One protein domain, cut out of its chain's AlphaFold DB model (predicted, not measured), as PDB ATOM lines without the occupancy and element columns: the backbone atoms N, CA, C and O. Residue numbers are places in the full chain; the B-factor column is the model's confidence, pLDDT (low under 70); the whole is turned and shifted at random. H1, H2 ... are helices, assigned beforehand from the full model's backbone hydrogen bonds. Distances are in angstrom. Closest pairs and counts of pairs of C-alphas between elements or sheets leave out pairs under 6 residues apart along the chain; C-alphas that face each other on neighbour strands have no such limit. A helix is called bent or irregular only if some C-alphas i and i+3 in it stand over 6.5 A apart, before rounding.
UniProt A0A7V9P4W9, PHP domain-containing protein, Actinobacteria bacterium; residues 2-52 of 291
ATOM      1  N   LEU A   2     133.840 131.739 156.085       73.31
ATOM      2  CA  LEU A   2     132.620 131.015 156.505       73.31
ATOM      3  C   LEU A   2     132.832 129.930 157.583       73.31
ATOM      4  O   LEU A   2     132.068 129.867 158.539       73.31
ATOM      5  N   VAL A   3     133.884 129.109 157.474       76.44
ATOM      6  CA  VAL A   3     134.161 128.039 158.460       76.44
ATOM      7  C   VAL A   3     134.616 128.610 159.807       76.44
ATOM      8  O   VAL A   3     134.191 128.135 160.853       76.44
ATOM      9  N   ALA A   4     135.437 129.663 159.789       80.38
ATOM     10  CA  ALA A   4     135.921 130.311 161.008       80.38
ATOM     11  C   ALA A   4     134.779 130.998 161.773       80.38
ATOM     12  O   ALA A   4     134.678 130.845 162.985       80.38
ATOM     13  N   ALA A   5     133.875 131.678 161.060       84.38
ATOM     14  CA  ALA A   5     132.686 132.284 161.651       84.38
ATOM     15  C   ALA A   5     131.708 131.232 162.209       84.38
ATOM     16  O   ALA A   5     131.134 131.428 163.277       84.38
ATOM     17  N   ALA A   6     131.546 130.093 161.523       82.38
ATOM     18  CA  ALA A   6     130.715 128.992 162.007       82.38
ATOM     19  C   ALA A   6     131.288 128.348 163.283       82.38
ATOM     20  O   ALA A   6     130.541 128.072 164.219       82.38
ATOM     21  N   LEU A   7     132.611 128.159 163.345       85.62
ATOM     22  CA  LEU A   7     133.299 127.638 164.529       85.62
ATOM     23  C   LEU A   7     133.234 128.609 165.713       85.62
ATOM     24  O   LEU A   7     132.977 128.171 166.829       85.62
ATOM     25  N   ALA A   8     133.414 129.910 165.472       87.06
ATOM     26  CA  ALA A   8     133.278 130.935 166.509       87.06
ATOM     27  C   ALA A   8     131.856 130.950 167.089       87.06
ATOM     28  O   ALA A   8     131.676 130.876 168.302       87.06
ATOM     29  N   ARG A   9     130.837 130.910 166.222       84.56
ATOM     30  CA  ARG A   9     129.433 130.838 166.643       84.56
ATOM     31  C   ARG A   9     129.129 129.569 167.439       84.56
ATOM     32  O   ARG A   9     128.406 129.635 168.424       84.56
ATOM     33  N   LEU A  10     129.695 128.428 167.046       87.06
ATOM     34  CA  LEU A  10     129.558 127.183 167.802       87.06
ATOM     35  C   LEU A  10     130.247 127.253 169.174       87.06
ATOM     36  O   LEU A  10     129.753 126.669 170.130       87.06
ATOM     37  N   ALA A  11     131.382 127.943 169.284       89.06
ATOM     38  CA  ALA A  11     132.101 128.087 170.547       89.06
ATOM     39  C   ALA A  11     131.369 129.010 171.538       89.06
ATOM     40  O   ALA A  11     131.354 128.730 172.738       89.06
ATOM     41  N   GLU A  12     130.759 130.084 171.036       92.25
ATOM     42  CA  GLU A  12     130.164 131.152 171.846       92.25
ATOM     43  C   GLU A  12     128.681 130.912 172.187       92.25
ATOM     44  O   GLU A  12     128.217 131.360 173.234       92.25
ATOM     45  N   ASP A  13     127.936 130.179 171.353       92.06
ATOM     46  CA  ASP A  13     126.496 129.943 171.530       92.06
ATOM     47  C   ASP A  13     126.218 128.582 172.198       92.06
ATOM     48  O   ASP A  13     126.277 127.509 171.589       92.06
ATOM     49  N   GLU A  14     125.912 128.616 173.495       91.69
ATOM     50  CA  GLU A  14     125.571 127.424 174.280       91.69
ATOM     51  C   GLU A  14     124.249 126.772 173.841       91.69
ATOM     52  O   GLU A  14     124.150 125.543 173.827       91.69
ATOM     53  N   GLY A  15     123.260 127.566 173.415       92.94
ATOM     54  CA  GLY A  15     121.972 127.059 172.938       92.94
ATOM     55  C   GLY A  15     122.116 126.297 171.624       92.94
ATOM     56  O   GLY A  15     121.563 125.205 171.471       92.94
ATOM     57  N   LEU A  16     122.936 126.820 170.710       88.62
ATOM     58  CA  LEU A  16     123.297 126.144 169.467       88.62
ATOM     59  C   LEU A  16     124.020 124.817 169.736       88.62
ATOM     60  O   LEU A  16     123.659 123.800 169.144       88.62
ATOM     61  N   ARG A  17     124.993 124.798 170.659       92.25
ATOM     62  CA  ARG A  17     125.689 123.558 171.050       92.25
ATOM     63  C   ARG A  17     124.737 122.528 171.639       92.25
ATOM     64  O   ARG A  17     124.827 121.352 171.291       92.25
ATOM     65  N   ALA A  18     123.826 122.947 172.514       91.38
ATOM     66  CA  ALA A  18     122.852 122.053 173.125       91.38
ATOM     67  C   ALA A  18     121.901 121.451 172.078       91.38
ATOM     68  O   ALA A  18     121.691 120.237 172.082       91.38
ATOM     69  N   ALA A  19     121.391 122.271 171.153       89.50
ATOM     70  CA  ALA A  19     120.516 121.828 170.071       89.50
ATOM     71  C   ALA A  19     121.224 120.836 169.136       89.50
ATOM     72  O   ALA A  19     120.722 119.734 168.926       89.50
ATOM     73  N   GLN A  20     122.428 121.169 168.663       89.38
ATOM     74  CA  GLN A  20     123.212 120.278 167.802       89.38
ATOM     75  C   GLN A  20     123.622 118.989 168.519       89.38
ATOM     76  O   GLN A  20     123.618 117.916 167.925       89.38
ATOM     77  N   SER A  21     123.946 119.059 169.813       87.38
ATOM     78  CA  SER A  21     124.251 117.875 170.620       87.38
ATOM     79  C   SER A  21     123.026 116.980 170.822       87.38
ATOM     80  O   SER A  21     123.161 115.757 170.853       87.38
ATOM     81  N   ALA A  22     121.837 117.557 170.999       89.31
ATOM     82  CA  ALA A  22     120.595 116.801 171.117       89.31
ATOM     83  C   ALA A  22     120.209 116.151 169.782       89.31
ATOM     84  O   ALA A  22     119.888 114.967 169.761       89.31
ATOM     85  N   GLU A  23     120.319 116.892 168.680       90.06
ATOM     86  CA  GLU A  23     120.087 116.395 167.322       90.06
ATOM     87  C   GLU A  23     121.058 115.263 166.969       90.06
ATOM     88  O   GLU A  23     120.626 114.193 166.547       90.06
ATOM     89  N   ALA A  24     122.355 115.438 167.241       84.62
ATOM     90  CA  ALA A  24     123.355 114.399 167.028       84.62
ATOM     91  C   ALA A  24     123.071 113.151 167.876       84.62
ATOM     92  O   ALA A  24     123.120 112.041 167.354       84.62
ATOM     93  N   ARG A  25     122.723 113.318 169.164       83.75
ATOM     94  CA  ARG A  25     122.363 112.200 170.055       83.75
ATOM     95  C   ARG A  25     121.106 111.466 169.599       83.75
ATOM     96  O   ARG A  25     121.073 110.247 169.695       83.75
ATOM     97  N   ALA A  26     120.101 112.186 169.110       86.81
ATOM     98  CA  ALA A  26     118.892 111.589 168.555       86.81
ATOM     99  C   ALA A  26     119.179 110.846 167.241       86.81
ATOM    100  O   ALA A  26     118.654 109.758 167.035       86.81
ATOM    101  N   GLY A  27     120.051 111.394 166.390       81.25
ATOM    102  CA  GLY A  27     120.437 110.788 165.115       81.25
ATOM    103  C   GLY A  27     121.236 109.489 165.250       81.25
ATOM    104  O   GLY A  27     121.187 108.661 164.350       81.25
ATOM    105  N   VAL A  28     121.934 109.291 166.373       80.12
ATOM    106  CA  VAL A  28     122.662 108.044 166.688       80.12
ATOM    107  C   VAL A  28     121.953 107.196 167.747       80.12
ATOM    108  O   VAL A  28     122.504 106.205 168.229       80.12
ATOM    109  N   ALA A  29     120.741 107.579 168.158       78.50
ATOM    110  CA  ALA A  29     119.981 106.824 169.142       78.50
ATOM    111  C   ALA A  29     119.590 105.461 168.553       78.50
ATOM    112  O   ALA A  29     118.796 105.384 167.621       78.50
ATOM    113  N   GLY A  30     120.147 104.386 169.114       79.56
ATOM    114  CA  GLY A  30     119.955 103.017 168.622       79.56
ATOM    115  C   GLY A  30     121.135 102.463 167.822       79.56
ATOM    116  O   GLY A  30     121.165 101.263 167.563       79.56
ATOM    117  N   GLU A  31     122.130 103.292 167.500       83.44
ATOM    118  CA  GLU A  31     123.405 102.820 166.964       83.44
ATOM    119  C   GLU A  31     124.239 102.164 168.070       83.44
ATOM    120  O   GLU A  31     124.267 102.617 169.219       83.44
ATOM    121  N   THR A  32     124.940 101.091 167.719       89.25
ATOM    122  CA  THR A  32     125.856 100.385 168.626       89.25
ATOM    123  C   THR A  32     127.288 100.548 168.147       89.25
ATOM    124  O   THR A  32     127.549 100.796 166.967       89.25
ATOM    125  N   PHE A  33     128.241 100.399 169.067       86.62
ATOM    126  CA  PHE A  33     129.651 100.431 168.697       86.62
ATOM    127  C   PHE A  33     129.991  99.293 167.725       86.62
ATOM    128  O   PHE A  33     130.768  99.489 166.797       86.62
ATOM    129  N   GLU A  34     129.357  98.132 167.891       90.88
ATOM    130  CA  GLU A  34     129.473  96.979 167.004       90.88
ATOM    131  C   GLU A  34     128.993  97.298 165.582       90.88
ATOM    132  O   GLU A  34     129.715  97.021 164.626       90.88
ATOM    133  N   ALA A  35     127.832  97.945 165.428       87.62
ATOM    134  CA  ALA A  35     127.325  98.355 164.116       87.62
ATOM    135  C   ALA A  35     128.269  99.356 163.427       87.62
ATOM    136  O   ALA A  35     128.581  99.213 162.242       87.62
ATOM    137  N   LEU A  36     128.798 100.328 164.179       87.75
ATOM    138  CA  LEU A  36     129.801 101.262 163.666       87.75
ATOM    139  C   LEU A  36     131.095 100.541 163.264       87.75
ATOM    140  O   LEU A  36     131.667 100.841 162.215       87.75
ATOM    141  N   ALA A  37     131.558  99.586 164.072       91.81
ATOM    142  CA  ALA A  37     132.749  98.800 163.781       91.81
ATOM    143  C   ALA A  37     132.575  97.967 162.503       91.81
ATOM    144  O   ALA A  37     133.488  97.934 161.680       91.81
ATOM    145  N   GLU A  38     131.404  97.364 162.282       92.81
ATOM    146  CA  GLU A  38     131.098  96.646 161.040       92.81
ATOM    147  C   GLU A  38     131.096  97.567 159.817       92.81
ATOM    148  O   GLU A  38     131.637  97.199 158.773       92.81
ATOM    149  N   ILE A  39     130.535  98.775 159.940       90.38
ATOM    150  CA  ILE A  39     130.551  99.787 158.876       90.38
ATOM    151  C   ILE A  39     131.989 100.195 158.555       90.38
ATOM    152  O   ILE A  39     132.391 100.174 157.394       90.38
ATOM    153  N   LEU A  40     132.794 100.519 159.570       92.38
ATOM    154  CA  LEU A  40     134.194 100.894 159.375       92.38
ATOM    155  C   LEU A  40     135.005  99.746 158.767       92.38
ATOM    156  O   LEU A  40     135.782  99.969 157.839       92.38
ATOM    157  N   GLU A  41     134.806  98.515 159.234       93.31
ATOM    158  CA  GLU A  41     135.486  97.338 158.701       93.31
ATOM    159  C   GLU A  41     135.108  97.083 157.237       93.31
ATOM    160  O   GLU A  41     135.983  96.857 156.400       93.31
ATOM    161  N   ARG A  42     133.816  97.160 156.898       92.81
ATOM    162  CA  ARG A  42     133.300  96.914 155.545       92.81
ATOM    163  C   ARG A  42     133.658  98.024 154.560       92.81
ATOM    164  O   ARG A  42     134.072  97.714 153.445       92.81
ATOM    165  N   ASP A  43     133.493  99.280 154.957       91.75
ATOM    166  CA  ASP A  43     133.494 100.419 154.031       91.75
ATOM    167  C   ASP A  43     134.828 101.172 154.021       91.75
ATOM    168  O   ASP A  43     135.153 101.839 153.036       91.75
ATOM    169  N   VAL A  44     135.634 101.042 155.080       87.69
ATOM    170  CA  VAL A  44     136.918 101.741 155.211       87.69
ATOM    171  C   VAL A  44     138.076 100.752 155.255       87.69
ATOM    172  O   VAL A  44     138.907 100.745 154.343       87.69
ATOM    173  N   TYR A  45     138.149  99.888 156.271       85.81
ATOM    174  CA  TYR A  45     139.341  99.075 156.508       85.81
ATOM    175  C   TYR A  45     139.530  97.975 155.461       85.81
ATOM    176  O   TYR A  45     140.605  97.918 154.864       85.81
ATOM    177  N   ARG A  46     138.517  97.155 155.145       86.94
ATOM    178  CA  ARG A  46     138.646  96.118 154.101       86.94
ATOM    179  C   ARG A  46     138.991  96.692 152.729       86.94
ATOM    180  O   ARG A  46     139.914  96.160 152.115       86.94
ATOM    181  N   PRO A  47     138.354  97.768 152.230       84.69
ATOM    182  CA  PRO A  47     138.741  98.374 150.960       84.69
ATOM    183  C   PRO A  47     140.161  98.946 150.983       84.69
ATOM    184  O   PRO A  47     140.901  98.782 150.014       84.69
ATOM    185  N   VAL A  48     140.583  99.581 152.082       79.38
ATOM    186  CA  VAL A  48     141.951 100.107 152.233       79.38
ATOM    187  C   VAL A  48     142.980  98.975 152.278       79.38
ATOM    188  O   VAL A  48     144.021  99.062 151.625       79.38
ATOM    189  N   VAL A  49     142.688  97.888 152.990       77.19
ATOM    190  CA  VAL A  49     143.556  96.706 153.071       77.19
ATOM    191  C   VAL A  49     143.578  95.947 151.746       77.19
ATOM    192  O   VAL A  49     144.648  95.523 151.327       77.19
ATOM    193  N   ALA A  50     142.459  95.829 151.031       72.44
ATOM    194  CA  ALA A  50     142.410  95.245 149.688       72.44
ATOM    195  C   ALA A  50     143.165  96.095 148.651       72.44
ATOM    196  O   ALA A  50     143.664  95.570 147.657       72.44
ATOM    197  N   ARG A  51     143.304  97.403 148.905       68.56
ATOM    198  CA  ARG A  51     144.190  98.313 148.167       68.56
ATOM    199  C   ARG A  51     145.649  98.244 148.626       68.56
ATOM    200  O   ARG A  51     146.467  98.972 148.055       68.56
ATOM    201  N   ARG A  52     146.021  97.411 149.619       57.97
ATOM    202  CA  ARG A  52     147.441  97.188 149.936       57.97
ATOM    203  C   ARG A  52     148.129  96.769 148.650       57.97
ATOM    204  O   ARG A  52     147.761  95.774 148.030       57.97
TER     205      ARG A  52
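AT A GLANCE: This is residues 2 to 52 of the 291 residues of the protein "PHP domain-containing protein" of Actinobacteria bacterium (UniProt A0A7V9P4W9). Three helices are strung one after another along a flat, open U with an empty middle. H1 and H2 meet in a corner, and residues 28 to 32 lead from H2 to H3, the other arm. The printed part has 51 residues, with H1, H2 and H3 in that order and no named strand: all helix. It is extended, with a radius of gyration of the C-alphas of 16.7 A and spans of 43 by 28 by 11 A.

HOW THE PARTS SIT: H1, residues 2 to 12, and H2, residues 14 to 27, only just touch, with 3 pairs of C-alphas within 8 A, and only at the corner by their tight link. H2 does so with residues 16 to 17 alone; the closest C-alphas, of Leu 10 and Arg 17, are 6.2 A apart. Their lines are about perpendicular, at 78 degrees. H3, residues 33 to 50, is apart from H1 and H2. Every O i to N i+4 pair is within hydrogen-bond range in H1 and H2, and 11 of 14 in H3.

IN THESE COORDINATES: H1 begins at C-alpha 2, (132.620, 131.015, 156.505), and is 15.5 A long; H2 is 19.7 A. H3, 23.5 A, has a kink of 33 degrees near residue 40, is only just irregular, with C-alphas 43 and 46 6.7 A apart, and ends at C-alpha 50, (142.410, 95.245, 149.688).

THE WHOLE: The C-alphas farthest apart, of Gly 15 and Arg 52, are 45.5 A apart. The printed part has no cut, and both links are tight. Residues 51 to 52 have pLDDT under 70.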